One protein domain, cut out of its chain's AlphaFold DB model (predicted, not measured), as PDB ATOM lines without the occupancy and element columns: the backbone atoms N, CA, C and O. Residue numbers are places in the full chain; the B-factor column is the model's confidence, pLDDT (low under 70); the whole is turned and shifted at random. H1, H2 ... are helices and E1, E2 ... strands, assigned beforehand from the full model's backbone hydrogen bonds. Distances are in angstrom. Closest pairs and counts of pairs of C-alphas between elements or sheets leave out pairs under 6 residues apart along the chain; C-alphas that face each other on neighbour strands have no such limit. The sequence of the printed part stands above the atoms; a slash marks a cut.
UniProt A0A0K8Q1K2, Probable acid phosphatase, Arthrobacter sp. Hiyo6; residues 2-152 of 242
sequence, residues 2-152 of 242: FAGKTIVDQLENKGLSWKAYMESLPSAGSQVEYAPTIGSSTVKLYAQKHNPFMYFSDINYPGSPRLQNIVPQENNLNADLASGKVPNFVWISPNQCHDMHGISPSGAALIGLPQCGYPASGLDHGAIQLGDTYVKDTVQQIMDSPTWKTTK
ATOM      1  N   PHE A   2      -0.537 -25.854 -43.815       92.44
ATOM      2  CA  PHE A   2       0.592 -26.659 -44.244       92.44
ATOM      3  C   PHE A   2       0.464 -27.011 -45.725       92.44
ATOM      4  O   PHE A   2      -0.638 -27.222 -46.232       92.44
ATOM      5  N   ALA A   3       1.609 -27.085 -46.398       91.38
ATOM      6  CA  ALA A   3       1.737 -27.656 -47.727       91.38
ATOM      7  C   ALA A   3       2.438 -29.012 -47.591       91.38
ATOM      8  O   ALA A   3       3.496 -29.099 -46.970       91.38
ATOM      9  N   GLY A   4       1.851 -30.069 -48.144       91.44
ATOM     10  CA  GLY A   4       2.399 -31.419 -48.061       91.44
ATOM     11  C   GLY A   4       1.361 -32.453 -48.466       91.44
ATOM     12  O   GLY A   4       0.169 -32.182 -48.379       91.44
ATOM     13  N   LYS A   5       1.829 -33.623 -48.913       94.81
ATOM     14  CA  LYS A   5       0.940 -34.755 -49.171       94.81
ATOM     15  C   LYS A   5       0.405 -35.299 -47.856       94.81
ATOM     16  O   LYS A   5       1.141 -35.377 -46.872       94.81
ATOM     17  N   THR A   6      -0.843 -35.722 -47.879       96.38
ATOM     18  CA  THR A   6      -1.522 -36.369 -46.760       96.38
ATOM     19  C   THR A   6      -1.936 -37.786 -47.142       96.38
ATOM     20  O   THR A   6      -1.819 -38.201 -48.300       96.38
ATOM     21  N   ILE A   7      -2.468 -38.531 -46.170       97.31
ATOM     22  CA  ILE A   7      -3.093 -39.831 -46.428       97.31
ATOM     23  C   ILE A   7      -4.196 -39.706 -47.490       97.31
ATOM     24  O   ILE A   7      -4.321 -40.580 -48.337       97.31
ATOM     25  N   VAL A   8      -4.921 -38.579 -47.541       98.06
ATOM     26  CA  VAL A   8      -5.970 -38.326 -48.543       98.06
ATOM     27  C   VAL A   8      -5.427 -38.447 -49.966       98.06
ATOM     28  O   VAL A   8      -6.041 -39.123 -50.791       98.06
ATOM     29  N   ASP A   9      -4.251 -37.882 -50.252       98.06
ATOM     30  CA  ASP A   9      -3.628 -38.024 -51.572       98.06
ATOM     31  C   ASP A   9      -3.323 -39.486 -51.897       98.06
ATOM     32  O   ASP A   9      -3.519 -39.932 -53.026       98.06
ATOM     33  N   GLN A  10      -2.814 -40.248 -50.929       98.19
ATOM     34  CA  GLN A  10      -2.476 -41.655 -51.142       98.19
ATOM     35  C   GLN A  10      -3.723 -42.503 -51.407       98.19
ATOM     36  O   GLN A  10      -3.697 -43.353 -52.300       98.19
ATOM     37  N   LEU A  11      -4.809 -42.242 -50.677       98.44
ATOM     38  CA  LEU A  11      -6.093 -42.919 -50.846       98.44
ATOM     39  C   LEU A  11      -6.702 -42.626 -52.213       98.44
ATOM     40  O   LEU A  11      -7.006 -43.554 -52.963       98.44
ATOM     41  N   GLU A  12      -6.806 -41.351 -52.579       98.00
ATOM     42  CA  GLU A  12      -7.391 -40.934 -53.855       98.00
ATOM     43  C   GLU A  12      -6.585 -41.471 -55.049       98.00
ATOM     44  O   GLU A  12      -7.168 -41.973 -56.009       98.00
ATOM     45  N   ASN A  13      -5.248 -41.488 -54.960       98.00
ATOM     46  CA  ASN A  13      -4.384 -42.079 -55.991       98.00
ATOM     47  C   ASN A  13      -4.579 -43.597 -56.167       98.00
ATOM     48  O   ASN A  13      -4.224 -44.145 -57.211       98.00
ATOM     49  N   LYS A  14      -5.135 -44.286 -55.166       97.88
ATOM     50  CA  LYS A  14      -5.500 -45.711 -55.221       97.88
ATOM     51  C   LYS A  14      -6.983 -45.936 -55.529       97.88
ATOM     52  O   LYS A  14      -7.421 -47.082 -55.554       97.88
ATOM     53  N   GLY A  15      -7.754 -44.871 -55.761       97.88
ATOM     54  CA  GLY A  15      -9.203 -44.950 -55.945       97.88
ATOM     55  C   GLY A  15      -9.962 -45.332 -54.671       97.88
ATOM     56  O   GLY A  15     -11.091 -45.810 -54.760       97.88
ATOM     57  N   LEU A  16      -9.352 -45.153 -53.495       98.19
ATOM     58  CA  LEU A  16      -9.982 -45.391 -52.201       98.19
ATOM     59  C   LEU A  16     -10.740 -44.141 -51.754       98.19
ATOM     60  O   LEU A  16     -10.251 -43.015 -51.849       98.19
ATOM     61  N   SER A  17     -11.947 -44.357 -51.247       98.25
ATOM     62  CA  SER A  17     -12.805 -43.303 -50.713       98.25
ATOM     63  C   SER A  17     -12.469 -42.996 -49.255       98.25
ATOM     64  O   SER A  17     -12.079 -43.880 -48.491       98.25
ATOM     65  N   TRP A  18     -12.663 -41.743 -48.851       98.75
ATOM     66  CA  TRP A  18     -12.466 -41.310 -47.474       98.75
ATOM     67  C   TRP A  18     -13.571 -40.349 -47.040       98.75
ATOM     68  O   TRP A  18     -14.146 -39.638 -47.868       98.75
ATOM     69  N   LYS A  19     -13.871 -40.326 -45.742       98.81
ATOM     70  CA  LYS A  19     -14.741 -39.315 -45.131       98.81
ATOM     71  C   LYS A  19     -14.331 -39.068 -43.687       98.81
ATOM     72  O   LYS A  19     -13.873 -39.980 -42.999       98.81
ATOM     73  N   ALA A  20     -14.523 -37.836 -43.247       98.81
ATOM     74  CA  ALA A  20     -14.289 -37.399 -41.889       98.81
ATOM     75  C   ALA A  20     -15.612 -36.933 -41.268       98.81
ATOM     76  O   ALA A  20     -16.225 -35.982 -41.751       98.81
ATOM     77  N   TYR A  21     -16.051 -37.612 -40.213       98.88
ATOM     78  CA  TYR A  21     -17.234 -37.270 -39.432       98.88
ATOM     79  C   TYR A  21     -16.787 -36.480 -38.208       98.88
ATOM     80  O   TYR A  21     -16.027 -36.972 -37.379       98.88
ATOM     81  N   MET A  22     -17.232 -35.235 -38.137       98.81
ATOM     82  CA  MET A  22     -16.858 -34.279 -37.105       98.81
ATOM     83  C   MET A  22     -18.117 -33.939 -36.321       98.81
ATOM     84  O   MET A  22     -19.020 -33.295 -36.860       98.81
ATOM     85  N   GLU A  23     -18.223 -34.400 -35.081       98.69
ATOM     86  CA  GLU A  23     -19.401 -34.106 -34.268       98.69
ATOM     87  C   GLU A  23     -19.527 -32.595 -34.028       98.69
ATOM     88  O   GLU A  23     -18.550 -31.887 -33.765       98.69
ATOM     89  N   SER A  24     -20.750 -32.081 -34.158       98.44
ATOM     90  CA  SER A  24     -21.100 -30.668 -33.998       98.44
ATOM     91  C   SER A  24     -20.457 -29.711 -35.013       98.44
ATOM     92  O   SER A  24     -20.526 -28.488 -34.838       98.44
ATOM     93  N   LEU A  25     -19.880 -30.228 -36.107       98.62
ATOM     94  CA  LEU A  25     -19.530 -29.404 -37.267       98.62
ATOM     95  C   LEU A  25     -20.822 -28.793 -37.851       98.62
ATOM     96  O   LEU A  25     -21.788 -29.521 -38.064       98.62
ATOM     97  N   PRO A  26     -20.888 -27.481 -38.157       97.56
ATOM     98  CA  PRO A  26     -22.152 -26.860 -38.575       97.56
ATOM     99  C   PRO A  26     -22.719 -27.365 -39.907       97.56
ATOM    100  O   PRO A  26     -23.930 -27.386 -40.109       97.56
ATOM    101  N   SER A  27     -21.841 -27.702 -40.849       97.56
ATOM    102  CA  SER A  27     -22.200 -28.148 -42.195       97.56
ATOM    103  C   SER A  27     -21.002 -28.815 -42.861       97.56
ATOM    104  O   SER A  27     -19.861 -28.590 -42.452       97.56
ATOM    105  N   ALA A  28     -21.249 -29.587 -43.921       97.69
ATOM    106  CA  ALA A  28     -20.171 -30.154 -44.725       97.69
ATOM    107  C   ALA A  28     -19.221 -29.051 -45.220       97.69
ATOM    108  O   ALA A  28     -19.666 -27.997 -45.684       97.69
ATOM    109  N   GLY A  29     -17.917 -29.274 -45.066       97.00
ATOM    110  CA  GLY A  29     -16.873 -28.330 -45.454       97.00
ATOM    111  C   GLY A  29     -16.837 -27.023 -44.662       97.00
ATOM    112  O   GLY A  29     -16.184 -26.083 -45.110       97.00
ATOM    113  N   SER A  30     -17.537 -26.924 -43.525       96.56
ATOM    114  CA  SER A  30     -17.497 -25.717 -42.696       96.56
ATOM    115  C   SER A  30     -16.072 -25.428 -42.217       96.56
ATOM    116  O   SER A  30     -15.381 -26.308 -41.710       96.56
ATOM    117  N   GLN A  31     -15.646 -24.173 -42.368       95.25
ATOM    118  CA  GLN A  31     -14.298 -23.701 -42.032       95.25
ATOM    119  C   GLN A  31     -14.272 -22.881 -40.733       95.25
ATOM    120  O   GLN A  31     -13.380 -22.061 -40.531       95.25
ATOM    121  N   VAL A  32     -15.286 -23.037 -39.876       96.56
ATOM    122  CA  VAL A  32     -15.319 -22.360 -38.575       96.56
ATOM    123  C   VAL A  32     -14.248 -22.927 -37.651       96.56
ATOM    124  O   VAL A  32     -13.979 -24.125 -37.660       96.56
ATOM    125  N   GLU A  33     -13.684 -22.079 -36.796       97.00
ATOM    126  CA  GLU A  33     -12.737 -22.532 -35.776       97.00
ATOM    127  C   GLU A  33     -13.450 -23.271 -34.632       97.00
ATOM    128  O   GLU A  33     -12.953 -24.274 -34.123       97.00
ATOM    129  N   TYR A  34     -14.641 -22.795 -34.255       98.06
ATOM    130  CA  TYR A  34     -15.443 -23.341 -33.167       98.06
ATOM    131  C   TYR A  34     -16.941 -23.276 -33.477       98.06
ATOM    132  O   TYR A  34     -17.408 -22.339 -34.128       98.06
ATOM    133  N   ALA A  35     -17.709 -24.228 -32.949       97.88
ATOM    134  CA  ALA A  35     -19.174 -24.226 -32.996       97.88
ATOM    135  C   ALA A  35     -19.786 -24.989 -31.803       97.88
ATOM    136  O   ALA A  35     -19.078 -25.762 -31.164       97.88
ATOM    137  N   PRO A  36     -21.080 -24.803 -31.477       97.31
ATOM    138  CA  PRO A  36     -21.976 -23.765 -31.984       97.31
ATOM    139  C   PRO A  36     -21.770 -22.421 -31.269       97.31
ATOM    140  O   PRO A  36     -21.162 -22.340 -30.198       97.31
ATOM    141  N   THR A  37     -22.336 -21.364 -31.850       96.25
ATOM    142  CA  THR A  37     -22.545 -20.080 -31.169       96.25
ATOM    143  C   THR A  37     -24.008 -19.979 -30.747       96.25
ATOM    144  O   THR A  37     -24.902 -20.075 -31.585       96.25
ATOM    145  N   ILE A  38     -24.247 -19.797 -29.449       94.69
ATOM    146  CA  ILE A  38     -25.568 -19.639 -28.838       94.69
ATOM    147  C   ILE A  38     -25.635 -18.238 -28.227       94.69
ATOM    148  O   ILE A  38     -24.892 -17.908 -27.300       94.69
ATOM    149  N   GLY A  39     -26.510 -17.387 -28.767       92.88
ATOM    150  CA  GLY A  39     -26.512 -15.963 -28.432       92.88
ATOM    151  C   GLY A  39     -25.168 -15.322 -28.798       92.88
ATOM    152  O   GLY A  39     -24.721 -15.423 -29.936       92.88
ATOM    153  N   SER A  40     -24.516 -14.684 -27.827       93.00
ATOM    154  CA  SER A  40     -23.176 -14.096 -27.979       93.00
ATOM    155  C   SER A  40     -22.034 -15.029 -27.553       93.00
ATOM    156  O   SER A  40     -20.888 -14.590 -27.496       93.00
ATOM    157  N   SER A  41     -22.330 -16.285 -27.206       94.38
ATOM    158  CA  SER A  41     -21.362 -17.221 -26.628       94.38
ATOM    159  C   SER A  41     -21.050 -18.354 -27.598       94.38
ATOM    160  O   SER A  41     -21.940 -19.099 -27.998       94.38
ATOM    161  N   THR A  42     -19.776 -18.535 -27.937       96.31
ATOM    162  CA  THR A  42     -19.315 -19.731 -28.653       96.31
ATOM    163  C   THR A  42     -19.014 -20.833 -27.644       96.31
ATOM    164  O   THR A  42     -18.097 -20.701 -26.835       96.31
ATOM    165  N   VAL A  43     -19.808 -21.903 -27.687       95.62
ATOM    166  CA  VAL A  43     -19.783 -23.016 -26.722       95.62
ATOM    167  C   VAL A  43     -18.580 -23.934 -26.943       95.62
ATOM    168  O   VAL A  43     -18.070 -24.501 -25.984       95.62
ATOM    169  N   LYS A  44     -18.087 -24.006 -28.189       96.00
ATOM    170  CA  LYS A  44     -16.913 -24.795 -28.598       96.00
ATOM    171  C   LYS A  44     -17.084 -26.312 -28.410       96.00
ATOM    172  O   LYS A  44     -16.149 -26.970 -27.976       96.00
ATOM    173  N   LEU A  45     -18.257 -26.852 -28.755       97.69
ATOM    174  CA  LEU A  45     -18.452 -28.298 -28.909       97.69
ATOM    175  C   LEU A  45     -17.566 -28.835 -30.037       97.69
ATOM    176  O   LEU A  45     -16.717 -29.684 -29.807       97.69
ATOM    177  N   TYR A  46     -17.703 -28.287 -31.241       98.44
ATOM    178  CA  TYR A  46     -16.727 -28.508 -32.299       98.44
ATOM    179  C   TYR A  46     -15.543 -27.562 -32.101       98.44
ATOM    180  O   TYR A  46     -15.730 -26.356 -31.893       98.44
ATOM    181  N   ALA A  47     -14.335 -28.108 -32.222       97.81
ATOM    182  CA  ALA A  47     -13.082 -27.373 -32.229       97.81
ATOM    183  C   ALA A  47     -12.235 -27.823 -33.424       97.81
ATOM    184  O   ALA A  47     -11.848 -28.986 -33.520       97.81
ATOM    185  N   GLN A  48     -11.892 -26.893 -34.319       97.56
ATOM    186  CA  GLN A  48     -11.127 -27.190 -35.536       97.56
ATOM    187  C   GLN A  48      -9.773 -27.853 -35.238       97.56
ATOM    188  O   GLN A  48      -9.273 -28.592 -36.081       97.56
ATOM    189  N   LYS A  49      -9.203 -27.647 -34.040       95.31
ATOM    190  CA  LYS A  49      -7.965 -28.317 -33.616       95.31
ATOM    191  C   LYS A  49      -8.025 -29.848 -33.683       95.31
ATOM    192  O   LYS A  49      -6.997 -30.451 -33.955       95.31
ATOM    193  N   HIS A  50      -9.206 -30.457 -33.547       97.06
ATOM    194  CA  HIS A  50      -9.393 -31.913 -33.656       97.06
ATOM    195  C   HIS A  50      -9.705 -32.376 -35.098       97.06
ATOM    196  O   HIS A  50      -9.915 -33.558 -35.360       97.06
ATOM    197  N   ASN A  51      -9.712 -31.455 -36.070       98.00
ATOM    198  CA  ASN A  51      -9.930 -31.736 -37.487       98.00
ATOM    199  C   ASN A  51      -8.628 -31.533 -38.291       98.00
ATOM    200  O   ASN A  51      -8.384 -30.438 -38.815       98.00
ATOM    201  N   PRO A  52      -7.779 -32.572 -38.432       96.25
ATOM    202  CA  PRO A  52      -6.453 -32.428 -39.035       96.25
ATOM    203  C   PRO A  52      -6.508 -31.979 -40.502       96.25
ATOM    204  O   PRO A  52      -5.614 -31.276 -40.974       96.25
ATOM    205  N   PHE A  53      -7.578 -32.323 -41.224       97.62
ATOM    206  CA  PHE A  53      -7.738 -32.014 -42.646       97.62
ATOM    207  C   PHE A  53      -7.832 -30.507 -42.924       97.62
ATOM    208  O   PHE A  53      -7.400 -30.043 -43.978       97.62
ATOM    209  N   MET A  54      -8.326 -29.717 -41.965       97.19
ATOM    210  CA  MET A  54      -8.465 -28.261 -42.119       97.19
ATOM    211  C   MET A  54      -7.126 -27.523 -42.124       97.19
ATOM    212  O   MET A  54      -7.066 -26.348 -42.496       97.19
ATOM    213  N   TYR A  55      -6.037 -28.186 -41.739       96.50
ATOM    214  CA  TYR A  55      -4.722 -27.563 -41.677       96.50
ATOM    215  C   TYR A  55      -3.944 -27.636 -42.989       96.50
ATOM    216  O   TYR A  55      -2.956 -26.913 -43.118       96.50
ATOM    217  N   PHE A  56      -4.383 -28.430 -43.967       97.31
ATOM    218  CA  PHE A  56      -3.673 -28.625 -45.231       97.31
ATOM    219  C   PHE A  56      -4.303 -27.822 -46.369       97.31
ATOM    220  O   PHE A  56      -5.514 -27.857 -46.583       97.31
ATOM    221  N   SER A  57      -3.479 -27.074 -47.106       95.62
ATOM    222  CA  SER A  57      -3.948 -26.134 -48.136       95.62
ATOM    223  C   SER A  57      -4.510 -26.799 -49.393       95.62
ATOM    224  O   SER A  57      -5.189 -26.143 -50.171       95.62
ATOM    225  N   ASP A  58      -4.199 -28.073 -49.624       95.19
ATOM    226  CA  ASP A  58      -4.734 -28.889 -50.720       95.19
ATOM    227  C   ASP A  58      -6.122 -29.477 -50.399       95.19
ATOM    228  O   ASP A  58      -6.815 -29.967 -51.290       95.19
ATOM    229  N   ILE A  59      -6.544 -29.408 -49.136       97.19
ATOM    230  CA  ILE A  59      -7.892 -29.754 -48.687       97.19
ATOM    231  C   ILE A  59      -8.680 -28.477 -48.423       97.19
ATOM    232  O   ILE A  59      -9.746 -28.281 -49.002       97.19
ATOM    233  N   ASN A  60      -8.153 -27.595 -47.579       96.25
ATOM    234  CA  ASN A  60      -8.845 -26.416 -47.087       96.25
ATOM    235  C   ASN A  60      -8.597 -25.190 -47.980       96.25
ATOM    236  O   ASN A  60      -7.758 -24.337 -47.694       96.25
ATOM    237  N   TYR A  61      -9.352 -25.086 -49.071       93.50
ATOM    238  CA  TYR A  61      -9.403 -23.882 -49.902       93.50
ATOM    239  C   TYR A  61     -10.806 -23.672 -50.493       93.50
ATOM    240  O   TYR A  61     -11.565 -24.637 -50.642       93.50
ATOM    241  N   PRO A  62     -11.180 -22.427 -50.851       90.56
ATOM    242  CA  PRO A  62     -12.486 -22.142 -51.439       90.56
ATOM    243  C   PRO A  62     -12.754 -22.974 -52.701       90.56
ATOM    244  O   PRO A  62     -12.001 -22.905 -53.669       90.56
ATOM    245  N   GLY A  63     -13.846 -23.741 -52.696       90.75
ATOM    246  CA  GLY A  63     -14.250 -24.587 -53.824       90.75
ATOM    247  C   GLY A  63     -13.598 -25.972 -53.869       90.75
ATOM    248  O   GLY A  63     -13.852 -26.717 -54.812       90.75
ATOM    249  N   SER A  64     -12.799 -26.343 -52.864       95.38
ATOM    250  CA  SER A  64     -12.218 -27.682 -52.765       95.38
ATOM    251  C   SER A  64     -13.296 -28.771 -52.668       95.38
ATOM    252  O   SER A  64     -14.091 -28.754 -51.722       95.38
ATOM    253  N   PRO A  65     -13.310 -29.772 -53.569       96.44
ATOM    254  CA  PRO A  65     -14.205 -30.922 -53.442       96.44
ATOM    255  C   PRO A  65     -13.929 -31.742 -52.177       96.44
ATOM    256  O   PRO A  65     -14.854 -32.296 -51.591       96.44
ATOM    257  N   ARG A  66     -12.671 -31.771 -51.712       98.06
ATOM    258  CA  ARG A  66     -12.254 -32.518 -50.516       98.06
ATOM    259  C   ARG A  66     -12.911 -31.998 -49.236       98.06
ATOM    260  O   ARG A  66     -13.159 -32.788 -48.331       98.06
ATOM    261  N   LEU A  67     -13.277 -30.712 -49.175       97.50
ATOM    262  CA  LEU A  67     -14.046 -30.166 -48.048       97.50
ATOM    263  C   LEU A  67     -15.405 -30.862 -47.886       97.50
ATOM    264  O   LEU A  67     -15.887 -30.992 -46.766       97.50
ATOM    265  N   GLN A  68     -16.012 -31.356 -48.968       97.44
ATOM    266  CA  GLN A  68     -17.307 -32.042 -48.905       97.44
ATOM    267  C   GLN A  68     -17.221 -33.445 -48.279       97.44
ATOM    268  O   GLN A  68     -18.248 -34.003 -47.902       97.44
ATOM    269  N   ASN A  69     -16.012 -33.990 -48.108       98.38
ATOM    270  CA  ASN A  69     -15.778 -35.229 -47.360       98.38
ATOM    271  C   ASN A  69     -15.633 -34.989 -45.849       98.38
ATOM    272  O   ASN A  69     -15.535 -35.950 -45.093       98.38
ATOM    273  N   ILE A  70     -15.619 -33.733 -45.400       98.69
ATOM    274  CA  ILE A  70     -15.587 -33.364 -43.985       98.69
ATOM    275  C   ILE A  70     -17.002 -32.945 -43.605       98.69
ATOM    276  O   ILE A  70     -17.469 -31.880 -44.006       98.69
ATOM    277  N   VAL A  71     -17.706 -33.799 -42.873       98.75
ATOM    278  CA  VAL A  71     -19.146 -33.667 -42.636       98.75
ATOM    279  C   VAL A  71     -19.472 -33.643 -41.144       98.75
ATOM    280  O   VAL A  71     -18.718 -34.208 -40.351       98.75
ATOM    281  N   PRO A  72     -20.604 -33.033 -40.748       98.69
ATOM    282  CA  PRO A  72     -21.162 -33.237 -39.418       98.69
ATOM    283  C   PRO A  72     -21.371 -34.726 -39.186       98.69
ATOM    284  O   PRO A  72     -21.879 -35.414 -40.072       98.69
ATOM    285  N   GLN A  73     -20.995 -35.247 -38.027       98.56
ATOM    286  CA  GLN A  73     -21.278 -36.648 -37.719       98.56
ATOM    287  C   GLN A  73     -22.784 -36.911 -37.677       98.56
ATOM    288  O   GLN A  73     -23.260 -37.937 -38.178       98.56
ATOM    289  N   GLU A  74     -23.529 -35.953 -37.129       97.62
ATOM    290  CA  GLU A  74     -24.974 -35.972 -37.009       97.62
ATOM    291  C   GLU A  74     -25.617 -36.203 -38.382       97.62
ATOM    292  O   GLU A  74     -25.385 -35.467 -39.341       97.62
ATOM    293  N   ASN A  75     -26.446 -37.245 -38.469       94.06
ATOM    294  CA  ASN A  75     -27.163 -37.686 -39.671       94.06
ATOM    295  C   ASN A  75     -26.303 -38.194 -40.847       94.06
ATOM    296  O   ASN A  75     -26.878 -38.692 -41.814       94.06
ATOM    297  N   ASN A  76     -24.968 -38.103 -40.794       98.31
ATOM    298  CA  ASN A  76     -24.098 -38.622 -41.857       98.31
ATOM    299  C   ASN A  76     -23.565 -40.018 -41.523       98.31
ATOM    300  O   ASN A  76     -23.721 -40.931 -42.333       98.31
ATOM    301  N   LEU A  77     -22.976 -40.210 -40.334       98.19
ATOM    302  CA  LEU A  77     -22.365 -41.496 -39.970       98.19
ATOM    303  C   LEU A  77     -23.408 -42.619 -39.954       98.19
ATOM    304  O   LEU A  77     -23.233 -43.654 -40.590       98.19
ATOM    305  N   ASN A  78     -24.536 -42.393 -39.281       96.88
ATOM    306  CA  ASN A  78     -25.620 -43.370 -39.202       96.88
ATOM    307  C   ASN A  78     -26.248 -43.673 -40.573       96.88
ATOM    308  O   ASN A  78     -26.620 -44.818 -40.822       96.88
ATOM    309  N   ALA A  79     -26.362 -42.685 -41.466       98.06
ATOM    310  CA  ALA A  79     -26.910 -42.876 -42.807       98.06
ATOM    311  C   ALA A  79     -25.984 -43.729 -43.691       98.06
ATOM    312  O   ALA A  79     -26.449 -44.639 -44.389       98.06
ATOM    313  N   ASP A  80     -24.675 -43.488 -43.630       98.31
ATOM    314  CA  ASP A  80     -23.689 -44.271 -44.377       98.31
ATOM    315  C   ASP A  80     -23.582 -45.700 -43.831       98.31
ATOM    316  O   ASP A  80     -23.614 -46.656 -44.613       98.31
ATOM    317  N   LEU A  81     -23.568 -45.864 -42.502       98.25
ATOM    318  CA  LEU A  81     -23.605 -47.177 -41.852       98.25
ATOM    319  C   LEU A  81     -24.880 -47.949 -42.217       98.25
ATOM    320  O   LEU A  81     -24.793 -49.113 -42.597       98.25
ATOM    321  N   ALA A  82     -26.059 -47.321 -42.163       97.56
ATOM    322  CA  ALA A  82     -27.329 -47.983 -42.476       97.56
ATOM    323  C   ALA A  82     -27.454 -48.374 -43.957       97.56
ATOM    324  O   ALA A  82     -28.043 -49.406 -44.279       97.56
ATOM    325  N   SER A  83     -26.906 -47.562 -44.864       97.12
ATOM    326  CA  SER A  83     -26.959 -47.822 -46.308       97.12
ATOM    327  C   SER A  83     -25.847 -48.745 -46.818       97.12
ATOM    328  O   SER A  83     -25.881 -49.140 -47.984       97.12
ATOM    329  N   GLY A  84     -24.860 -49.077 -45.977       95.12
ATOM    330  CA  GLY A  84     -23.666 -49.833 -46.365       95.12
ATOM    331  C   GLY A  84     -22.705 -49.050 -47.268       95.12
ATOM    332  O   GLY A  84     -21.779 -49.637 -47.827       95.12
ATOM    333  N   LYS A  85     -22.904 -47.734 -47.428       93.94
ATOM    334  CA  LYS A  85     -22.075 -46.841 -48.256       93.94
ATOM    335  C   LYS A  85     -20.959 -46.188 -47.441       93.94
ATOM    336  O   LYS A  85     -20.700 -44.992 -47.555       93.94
ATOM    337  N   VAL A  86     -20.310 -46.982 -46.601       96.50
ATOM    338  CA  VAL A  86     -19.210 -46.526 -45.753       96.50
ATOM    339  C   VAL A  86     -17.939 -46.383 -46.609       96.50
ATOM    340  O   VAL A  86     -17.644 -47.290 -47.390       96.50
ATOM    341  N   PRO A  87     -17.188 -45.272 -46.497       97.69
ATOM    342  CA  PRO A  87     -15.912 -45.103 -47.191       97.69
ATOM    343  C   PRO A  87     -14.861 -46.141 -46.781       97.69
ATOM    344  O   PRO A  87     -14.967 -46.760 -45.725       97.69
ATOM    345  N   ASN A  88     -13.796 -46.274 -47.578       97.94
ATOM    346  CA  ASN A  88     -12.667 -47.139 -47.227       97.94
ATOM    347  C   ASN A  88     -11.954 -46.641 -45.965       97.94
ATOM    348  O   ASN A  88     -11.673 -47.432 -45.070       97.94
ATOM    349  N   PHE A  89     -11.679 -45.334 -45.894       98.50
ATOM    350  CA  PHE A  89     -11.076 -44.680 -44.735       98.50
ATOM    351  C   PHE A  89     -12.081 -43.766 -44.038       98.50
ATOM    352  O   PHE A  89     -12.644 -42.854 -44.649       98.50
ATOM    353  N   VAL A  90     -12.273 -43.986 -42.743       98.50
ATOM    354  CA  VAL A  90     -13.195 -43.211 -41.918       98.50
ATOM    355  C   VAL A  90     -12.423 -42.569 -40.774       98.50
ATOM    356  O   VAL A  90     -11.782 -43.262 -39.992       98.50
ATOM    357  N   TRP A  91     -12.512 -41.245 -40.673       98.75
ATOM    358  CA  TRP A  91     -12.069 -40.485 -39.506       98.75
ATOM    359  C   TRP A  91     -13.295 -40.045 -38.712       98.75
ATOM    360  O   TRP A  91     -14.225 -39.494 -39.298       98.75
ATOM    361  N   ILE A  92     -13.314 -40.267 -37.402       98.81
ATOM    362  CA  ILE A  92     -14.389 -39.804 -36.517       98.81
ATOM    363  C   ILE A  92     -13.742 -38.973 -35.419       98.81
ATOM    364  O   ILE A  92     -12.858 -39.471 -34.729       98.81
ATOM    365  N   SER A  93     -14.184 -37.728 -35.266       98.56
ATOM    366  CA  SER A  93     -13.795 -36.874 -34.146       98.56
ATOM    367  C   SER A  93     -15.034 -36.532 -33.322       98.56
ATOM    368  O   SER A  93     -15.919 -35.844 -33.848       98.56
ATOM    369  N   PRO A  94     -15.110 -36.981 -32.057       98.44
ATOM    370  CA  PRO A  94     -16.148 -36.538 -31.137       98.44
ATOM    371  C   PRO A  94     -16.021 -35.035 -30.862       98.44
ATOM    372  O   PRO A  94     -14.976 -34.422 -31.113       98.44
ATOM    373  N   ASN A  95     -17.090 -34.439 -30.348       98.19
ATOM    374  CA  ASN A  95     -17.072 -33.066 -29.867       98.19
ATOM    375  C   ASN A  95     -16.439 -33.004 -28.471       98.19
ATOM    376  O   ASN A  95     -16.243 -34.023 -27.811       98.19
ATOM    377  N   GLN A  96     -16.206 -31.793 -27.979       96.69
ATOM    378  CA  GLN A  96     -15.525 -31.558 -26.705       96.69
ATOM    379  C   GLN A  96     -16.262 -32.105 -25.473       96.69
ATOM    380  O   GLN A  96     -15.684 -32.183 -24.402       96.69
ATOM    381  N   CYS A  97     -17.531 -32.507 -25.575       96.62
ATOM    382  CA  CYS A  97     -18.212 -33.224 -24.492       96.62
ATOM    383  C   CYS A  97     -18.003 -34.738 -24.538       96.62
ATOM    384  O   CYS A  97     -18.206 -35.408 -23.527       96.62
ATOM    385  N   HIS A  98     -17.633 -35.278 -25.694       97.44
ATOM    386  CA  HIS A  98     -17.519 -36.708 -25.958       97.44
ATOM    387  C   HIS A  98     -16.078 -37.162 -26.242       97.44
ATOM    388  O   HIS A  98     -15.824 -38.362 -26.305       97.44
ATOM    389  N   ASP A  99     -15.125 -36.239 -26.377       94.94
ATOM    390  CA  ASP A  99     -13.689 -36.522 -26.519       94.94
ATOM    391  C   ASP A  99     -12.945 -36.586 -25.172       94.94
ATOM    392  O   ASP A  99     -11.734 -36.782 -25.139       94.94
ATOM    393  N   MET A 100     -13.689 -36.494 -24.061       93.12
ATOM    394  CA  MET A 100     -13.202 -36.518 -22.676       93.12
ATOM    395  C   MET A 100     -12.464 -35.251 -22.211       93.12
ATOM    396  O   MET A 100     -11.965 -35.245 -21.086       93.12
ATOM    397  N   HIS A 101     -12.446 -34.171 -23.001       90.81
ATOM    398  CA  HIS A 101     -11.809 -32.901 -22.626       90.81
ATOM    399  C   HIS A 101     -12.758 -31.946 -21.872       90.81
ATOM    400  O   HIS A 101     -12.347 -31.224 -20.959       90.81
ATOM    401  N   GLY A 102     -14.028 -31.886 -22.266       93.50
ATOM    402  CA  GLY A 102     -15.024 -30.950 -21.741       93.50
ATOM    403  C   GLY A 102     -14.958 -29.534 -22.342       93.50
ATOM    404  O   GLY A 102     -14.043 -29.146 -23.071       93.50
ATOM    405  N   ILE A 103     -15.943 -28.707 -21.988       94.56
ATOM    406  CA  ILE A 103     -16.035 -27.275 -22.323       94.56
ATOM    407  C   ILE A 103     -16.105 -26.420 -21.054       94.56
ATOM    408  O   ILE A 103     -16.134 -26.931 -19.940       94.56
ATOM    409  N   SER A 104     -16.155 -25.091 -21.192       93.94
ATOM    410  CA  SER A 104     -16.256 -24.226 -20.013       93.94
ATOM    411  C   SER A 104     -17.535 -24.521 -19.209       93.94
ATOM    412  O   SER A 104     -18.587 -24.749 -19.810       93.94
ATOM    413  N   PRO A 105     -17.515 -24.432 -17.863       93.69
ATOM    414  CA  PRO A 105     -18.714 -24.656 -17.051       93.69
ATOM    415  C   PRO A 105     -19.918 -23.787 -17.451       93.69
ATOM    416  O   PRO A 105     -21.062 -24.236 -17.402       93.69
ATOM    417  N   SER A 106     -19.681 -22.549 -17.899       94.06
ATOM    418  CA  SER A 106     -20.740 -21.673 -18.414       94.06
ATOM    419  C   SER A 106     -21.276 -22.122 -19.776       94.06
ATOM    420  O   SER A 106     -22.479 -22.024 -20.010       94.06
ATOM    421  N   GLY A 107     -20.417 -22.641 -20.660       95.31
ATOM    422  CA  GLY A 107     -20.823 -23.255 -21.924       95.31
ATOM    423  C   GLY A 107     -21.644 -24.525 -21.698       95.31
ATOM    424  O   GLY A 107     -22.715 -24.666 -22.280       95.31
ATOM    425  N   ALA A 108     -21.195 -25.385 -20.783       95.94
ATOM    426  CA  ALA A 108     -21.888 -26.602 -20.362       95.94
ATOM    427  C   ALA A 108     -23.280 -26.301 -19.787       95.94
ATOM    428  O   ALA A 108     -24.266 -26.939 -20.160       95.94
ATOM    429  N   ALA A 109     -23.395 -25.271 -18.942       95.25
ATOM    430  CA  ALA A 109     -24.684 -24.801 -18.440       95.25
ATOM    431  C   ALA A 109     -25.596 -24.275 -19.564       95.25
ATOM    432  O   ALA A 109     -26.796 -24.544 -19.552       95.25
ATOM    433  N   LEU A 110     -25.037 -23.564 -20.552       96.50
ATOM    434  CA  LEU A 110     -25.795 -22.994 -21.671       96.50
ATOM    435  C   LEU A 110     -26.430 -24.065 -22.572       96.50
ATOM    436  O   LEU A 110     -27.504 -23.832 -23.121       96.50
ATOM    437  N   ILE A 111     -25.795 -25.232 -22.698       96.31
ATOM    438  CA  ILE A 111     -26.332 -26.384 -23.443       96.31
ATOM    439  C   ILE A 111     -27.093 -27.382 -22.560       96.31
ATOM    440  O   ILE A 111     -27.526 -28.422 -23.047       96.31
ATOM    441  N   GLY A 112     -27.259 -27.090 -21.266       96.19
ATOM    442  CA  GLY A 112     -27.960 -27.972 -20.332       96.19
ATOM    443  C   GLY A 112     -27.231 -29.286 -20.035       96.19
ATOM    444  O   GLY A 112     -27.880 -30.255 -19.647       96.19
ATOM    445  N   LEU A 113     -25.903 -29.329 -20.196       95.44
ATOM    446  CA  LEU A 113     -25.073 -30.521 -19.999       95.44
ATOM    447  C   LEU A 113     -23.944 -30.250 -18.988       95.44
ATOM    448  O   LEU A 113     -22.773 -30.243 -19.361       95.44
ATOM    449  N   PRO A 114     -24.257 -30.001 -17.701       92.81
ATOM    450  CA  PRO A 114     -23.271 -29.555 -16.715       92.81
ATOM    451  C   PRO A 114     -22.105 -30.532 -16.517       92.81
ATOM    452  O   PRO A 114     -21.001 -30.074 -16.235       92.81
ATOM    453  N   GLN A 115     -22.303 -31.843 -16.711       91.62
ATOM    454  CA  GLN A 115     -21.216 -32.831 -16.627       91.62
ATOM    455  C   GLN A 115     -20.162 -32.726 -17.746       91.62
ATOM    456  O   GLN A 115     -19.158 -33.416 -17.675       91.62
ATOM    457  N   CYS A 116     -20.388 -31.903 -18.773       95.06
ATOM    458  CA  CYS A 116     -19.383 -31.589 -19.792       95.06
ATOM    459  C   CYS A 116     -18.499 -30.389 -19.392       95.06
ATOM    460  O   CYS A 116     -17.581 -30.011 -20.112       95.06
ATOM    461  N   GLY A 117     -18.788 -29.723 -18.272       94.50
ATOM    462  CA  GLY A 117     -17.975 -28.609 -17.802       94.50
ATOM    463  C   GLY A 117     -16.670 -29.095 -17.179       94.50
ATOM    464  O   GLY A 117     -16.732 -29.683 -16.099       94.50
ATOM    465  N   TYR A 118     -15.516 -28.767 -17.772       88.19
ATOM    466  CA  TYR A 118     -14.224 -29.147 -17.195       88.19
ATOM    467  C   TYR A 118     -14.054 -28.582 -15.772       88.19
ATOM    468  O   TYR A 118     -14.466 -27.442 -15.492       88.19
ATOM    469  N   PRO A 119     -13.453 -29.345 -14.836       80.50
ATOM    470  CA  PRO A 119     -13.216 -28.877 -13.481       80.50
ATOM    471  C   PRO A 119     -12.138 -27.786 -13.466       80.50
ATOM    472  O   PRO A 119     -11.332 -27.650 -14.382       80.50
ATOM    473  N   ALA A 120     -12.075 -27.012 -12.381       73.31
ATOM    474  CA  ALA A 120     -11.013 -26.014 -12.208       73.31
ATOM    475  C   ALA A 120      -9.604 -26.641 -12.106       73.31
ATOM    476  O   ALA A 120      -8.610 -25.965 -12.362       73.31
ATOM    477  N   SER A 121      -9.516 -27.914 -11.701       69.88
ATOM    478  CA  SER A 121      -8.283 -28.701 -11.625       69.88
ATOM    479  C   SER A 121      -8.597 -30.194 -11.510       69.88
ATOM    480  O   SER A 121      -9.570 -30.549 -10.841       69.88
ATOM    481  N   GLY A 122      -7.712 -31.052 -12.020       71.56
ATOM    482  CA  GLY A 122      -7.814 -32.508 -11.887       71.56
ATOM    483  C   GLY A 122      -8.645 -33.162 -12.992       71.56
ATOM    484  O   GLY A 122      -9.050 -32.503 -13.939       71.56
ATOM    485  N   LEU A 123      -8.871 -34.470 -12.857       75.00
ATOM    486  CA  LEU A 123      -9.579 -35.274 -13.857       75.00
ATOM    487  C   LEU A 123     -11.062 -34.889 -13.952       75.00
ATOM    488  O   LEU A 123     -11.753 -34.811 -12.933       75.00
ATOM    489  N   ASP A 124     -11.564 -34.735 -15.178       81.38
ATOM    490  CA  ASP A 124     -12.989 -34.545 -15.440       81.38
ATOM    491  C   ASP A 124     -13.724 -35.891 -15.517       81.38
ATOM    492  O   ASP A 124     -13.897 -36.491 -16.577       81.38
ATOM    493  N   HIS A 125     -14.191 -36.379 -14.368       82.50
ATOM    494  CA  HIS A 125     -14.985 -37.610 -14.317       82.50
ATOM    495  C   HIS A 125     -16.288 -37.535 -15.138       82.50
ATOM    496  O   HIS A 125     -16.784 -38.579 -15.559       82.50
ATOM    497  N   GLY A 126     -16.840 -36.337 -15.360       90.94
ATOM    498  CA  GLY A 126     -18.060 -36.136 -16.139       90.94
ATOM    499  C   GLY A 126     -17.807 -36.297 -17.634       90.94
ATOM    500  O   GLY A 126     -18.447 -37.137 -18.272       90.94
ATOM    501  N   ALA A 127     -16.828 -35.568 -18.178       92.12
ATOM    502  CA  ALA A 127     -16.436 -35.689 -19.582       92.12
ATOM    503  C   ALA A 127     -15.897 -37.091 -19.912       92.12
ATOM    504  O   ALA A 127     -16.221 -37.636 -20.966       92.12
ATOM    505  N   ILE A 128     -15.163 -37.732 -18.992       93.06
ATOM    506  CA  ILE A 128     -14.724 -39.128 -19.163       93.06
ATOM    507  C   ILE A 128     -15.926 -40.072 -19.287       93.06
ATOM    508  O   ILE A 128     -15.948 -40.921 -20.175       93.06
ATOM    509  N   GLN A 129     -16.948 -39.930 -18.435       95.69
ATOM    510  CA  GLN A 129     -18.143 -40.779 -18.505       95.69
ATOM    511  C   GLN A 129     -18.944 -40.547 -19.796       95.69
ATOM    512  O   GLN A 129     -19.470 -41.498 -20.385       95.69
ATOM    513  N   LEU A 130     -19.044 -39.291 -20.236       97.19
ATOM    514  CA  LEU A 130     -19.673 -38.935 -21.506       97.19
ATOM    515  C   LEU A 130     -18.921 -39.544 -22.695       97.19
ATOM    516  O   LEU A 130     -19.550 -40.162 -23.551       97.19
ATOM    517  N   GLY A 131     -17.590 -39.438 -22.716       96.88
ATOM    518  CA  GLY A 131     -16.762 -40.038 -23.759       96.88
ATOM    519  C   GLY A 131     -16.817 -41.565 -23.766       96.88
ATOM    520  O   GLY A 131     -16.922 -42.162 -24.832       96.88
ATOM    521  N   ASP A 132     -16.839 -42.219 -22.600       97.19
ATOM    522  CA  ASP A 132     -16.990 -43.682 -22.510       97.19
ATOM    523  C   ASP A 132     -18.333 -44.148 -23.095       97.19
ATOM    524  O   ASP A 132     -18.392 -45.079 -23.903       97.19
ATOM    525  N   THR A 133     -19.412 -43.430 -22.766       98.38
ATOM    526  CA  THR A 133     -20.748 -43.682 -23.327       98.38
ATOM    527  C   THR A 133     -20.748 -43.484 -24.842       98.38
ATOM    528  O   THR A 133     -21.226 -44.347 -25.579       98.38
ATOM    529  N   TYR A 134     -20.154 -42.390 -25.319       98.50
ATOM    530  CA  TYR A 134     -20.040 -42.097 -26.743       98.50
ATOM    531  C   TYR A 134     -19.258 -43.180 -27.502       98.50
ATOM    532  O   TYR A 134     -19.703 -43.633 -28.562       98.50
ATOM    533  N   VAL A 135     -18.112 -43.624 -26.969       98.44
ATOM    534  CA  VAL A 135     -17.291 -44.681 -27.579       98.44
ATOM    535  C   VAL A 135     -18.088 -45.973 -27.654       98.44
ATOM    536  O   VAL A 135     -18.145 -46.583 -28.721       98.44
ATOM    537  N   LYS A 136     -18.749 -46.370 -26.561       98.62
ATOM    538  CA  LYS A 136     -19.600 -47.561 -26.531       98.62
ATOM    539  C   LYS A 136     -20.676 -47.505 -27.615       98.62
ATOM    540  O   LYS A 136     -20.795 -48.448 -28.395       98.62
ATOM    541  N   ASP A 137     -21.437 -46.418 -27.672       98.50
ATOM    542  CA  ASP A 137     -22.574 -46.295 -28.584       98.50
ATOM    543  C   ASP A 137     -22.118 -46.223 -30.049       98.50
ATOM    544  O   ASP A 137     -22.677 -46.908 -30.909       98.50
ATOM    545  N   THR A 138     -21.057 -45.464 -30.339       98.56
ATOM    546  CA  THR A 138     -20.516 -45.308 -31.698       98.56
ATOM    547  C   THR A 138     -19.881 -46.602 -32.200       98.56
ATOM    548  O   THR A 138     -20.158 -47.034 -33.321       98.56
ATOM    549  N   VAL A 139     -19.065 -47.270 -31.377       98.56
ATOM    550  CA  VAL A 139     -18.460 -48.562 -31.735       98.56
ATOM    551  C   VAL A 139     -19.545 -49.610 -31.952       98.56
ATOM    552  O   VAL A 139     -19.508 -50.308 -32.964       98.56
ATOM    553  N   GLN A 140     -20.547 -49.684 -31.071       98.50
ATOM    554  CA  GLN A 140     -21.668 -50.609 -31.234       98.50
ATOM    555  C   GLN A 140     -22.433 -50.334 -32.534       98.50
ATOM    556  O   GLN A 140     -22.705 -51.262 -33.294       98.50
ATOM    557  N   GLN A 141     -22.710 -49.064 -32.850       98.06
ATOM    558  CA  GLN A 141     -23.369 -48.677 -34.098       98.06
ATOM    559  C   GLN A 141     -22.571 -49.112 -35.338       98.06
ATOM    560  O   GLN A 141     -23.157 -49.615 -36.301       98.06
ATOM    561  N   ILE A 142     -21.243 -48.951 -35.323       98.50
ATOM    562  CA  ILE A 142     -20.371 -49.412 -36.412       98.50
ATOM    563  C   ILE A 142     -20.421 -50.938 -36.511       98.50
ATOM    564  O   ILE A 142     -20.643 -51.464 -37.603       98.50
ATOM    565  N   MET A 143     -20.278 -51.646 -35.388       98.00
ATOM    566  CA  MET A 143     -20.288 -53.112 -35.335       98.00
ATOM    567  C   MET A 143     -21.628 -53.722 -35.773       98.00
ATOM    568  O   MET A 143     -21.673 -54.822 -36.330       98.00
ATOM    569  N   ASP A 144     -22.728 -52.996 -35.582       98.06
ATOM    570  CA  ASP A 144     -24.055 -53.414 -36.025       98.06
ATOM    571  C   ASP A 144     -24.332 -53.170 -37.512       98.06
ATOM    572  O   ASP A 144     -25.288 -53.744 -38.053       98.06
ATOM    573  N   SER A 145     -23.498 -52.384 -38.192       98.12
ATOM    574  CA  SER A 145     -23.685 -52.046 -39.603       98.12
ATOM    575  C   SER A 145     -23.530 -53.254 -40.544       98.12
ATOM    576  O   SER A 145     -22.776 -54.193 -40.257       98.12
ATOM    577  N   PRO A 146     -24.192 -53.241 -41.721       97.62
ATOM    578  CA  PRO A 146     -23.951 -54.221 -42.774       97.62
ATOM    579  C   PRO A 146     -22.480 -54.284 -43.186       97.62
ATOM    580  O   PRO A 146     -21.963 -55.380 -43.391       97.62
ATOM    581  N   THR A 147     -21.793 -53.138 -43.270       95.88
ATOM    582  CA  THR A 147     -20.376 -53.080 -43.647       95.88
ATOM    583  C   THR A 147     -19.529 -53.899 -42.683       95.88
ATOM    584  O   THR A 147     -18.871 -54.830 -43.126       95.88
ATOM    585  N   TRP A 148     -19.625 -53.664 -41.370       97.44
ATOM    586  CA  TRP A 148     -18.850 -54.431 -40.387       97.44
ATOM    587  C   TRP A 148     -19.096 -55.942 -40.464       97.44
ATOM    588  O   TRP A 148     -18.168 -56.739 -40.344       97.44
ATOM    589  N   LYS A 149     -20.353 -56.340 -40.688       96.31
ATOM    590  CA  LYS A 149     -20.777 -57.748 -40.726       96.31
ATOM    591  C   LYS A 149     -20.391 -58.478 -42.013       96.31
ATOM    592  O   LYS A 149     -20.376 -59.706 -42.024       96.31
ATOM    593  N   THR A 150     -20.144 -57.755 -43.102       95.19
ATOM    594  CA  THR A 150     -19.942 -58.346 -44.439       95.19
ATOM    595  C   THR A 150     -18.574 -58.062 -45.036       95.19
ATOM    596  O   THR A 150     -18.175 -58.731 -45.990       95.19
ATOM    597  N   THR A 151     -17.834 -57.111 -44.476       93.12
ATOM    598  CA  THR A 151     -16.474 -56.785 -44.882       93.12
ATOM    599  C   THR A 151     -15.511 -57.009 -43.730       93.12
ATOM    600  O   THR A 151     -15.869 -57.064 -42.550       93.12
ATOM    601  N   LYS A 152     -14.239 -57.124 -44.084       94.06
ATOM    602  CA  LYS A 152     -13.179 -57.097 -43.098       94.06
ATOM    603  C   LYS A 152     -12.853 -55.646 -42.769       94.06
ATOM    604  O   LYS A 152     -12.496 -54.871 -43.654       94.06
TER     605      LYS A 152
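This is residues 2 to 152 of the 242 residues of the protein "Probable acid phosphatase" of Arthrobacter sp. Hiyo6 (UniProt A0A0K8Q1K2). A small sheet of three parallel strands, E4, E1 and E5, lies near the middle, with the short helices H1, H2, H3 and H4 grazing it. Past the end to which E1 and E5 run, the hairpin E2 and E3 with H5 packed on E3 makes one end of the domain, and the long helix H6 runs from that end along one side of the domain back to H4 and H7. The printed part has 151 residues with seven named helices and five named strands, in the order H1 E1 E2 E3 H2 H3 E4 H4 E5 H5 H6 H7; the class is mixed, helices and strands. The larger sheet has the order E4, E1, E5, all parallel, and E2 and E3 form a second sheet, antiparallel. The whole is compact, with a radius of gyration of the C-alphas of 16.6 A, and it spans 47 by 37 by 27 A.

Find C-alpha 7 at (-3.093, -39.831, -46.428); there H1 begins, residues 7 to 13. Strand E1, residues 18 to 22, follows and is 13.3 A long from first to last C-alpha. Look next at E2, residues 34 to 38, 11.6 A, and E3, residues 41 to 47, 14.2 A. Two short helices come after them, H2, residues 52 to 55, and H3, residues 65 to 69. E4, residues 70 to 72, begins at C-alpha 70, at (-15.587, -33.364, -43.985). H4 is residues 77 to 83, 10.1 A, and E5 is residues 89 to 93, 13.4 A. H5, residues 105 to 110, comes before the longest helix, H6, residues 125 to 144, 28.3 A. H7, residues 146 to 150, ends at C-alpha 150, at (-19.942, -58.346, -44.439).

Begin with the sheet whose inner strand is E1 and whose edge strands are E4 and E5. E1 and E5 are parallel, at 9 degrees, and you will find N 21 and O 91 at 2.8 A and N 93 and O 21 at 2.9 A. E4 and E1 are parallel, at 39 degrees, with N 71 and O 20 at 2.9 A. E4, H4 and E5 form a split strand-helix-strand unit, two strands that run the same way with a helix between them in the chain and E1 between them in the sheet; its crossover is right-handed. H1, H2, H3 and H4 are on the sheet but only graze it, H4 with Leu 77. The closest C-alphas of H3 and E1 are those of Asn 69 and Lys 19, 4.8 A apart. H2 and H3 are apart, only just, at 8.4 A. Look now at the hairpin E2 and E3, antiparallel at 147 degrees, with N 38 and O 41 at 2.8 A. The closest C-alphas of E3 and H5 are those of Val 43 and Gly 107, 4.9 A apart. H4 and H6 only just touch, with 3 pairs of C-alphas within 8 A, closest at Leu 81 and Ile 142, 6.7 A; H6 does so with residues 141 to 142 alone. Their lines stand at a shallow tilt of 14 degrees, the same way. H4 and H7 touch, closest at the C-alphas of Leu 81 and Thr 147, 7.0 A. H6 is not on the three-strand sheet, and H5 and H6 are apart. In H1, H4, H5, H6 and H7 every O i to N i+4 pair is within hydrogen-bond range; in H3 it is 0 of 1, with 2 of 2 O i to N i+3 pairs within range, and H2 is too short for an i+4 pair.

The two C-alphas farthest apart are those of Gly 15 and Ala 120, 47.7 A. The printed part runs from residue 2 to residue 152 and has no cut. The long links are E1 to E2, E5 to H5 and H5 to H6; in the last, find residues 111 to 124, whose C-alphas lie 17 to 26 A from the mean of all C-alphas. The mean pLDDT of the printed part is 95.6, and the model's confidence is low, under 70, at residue 121.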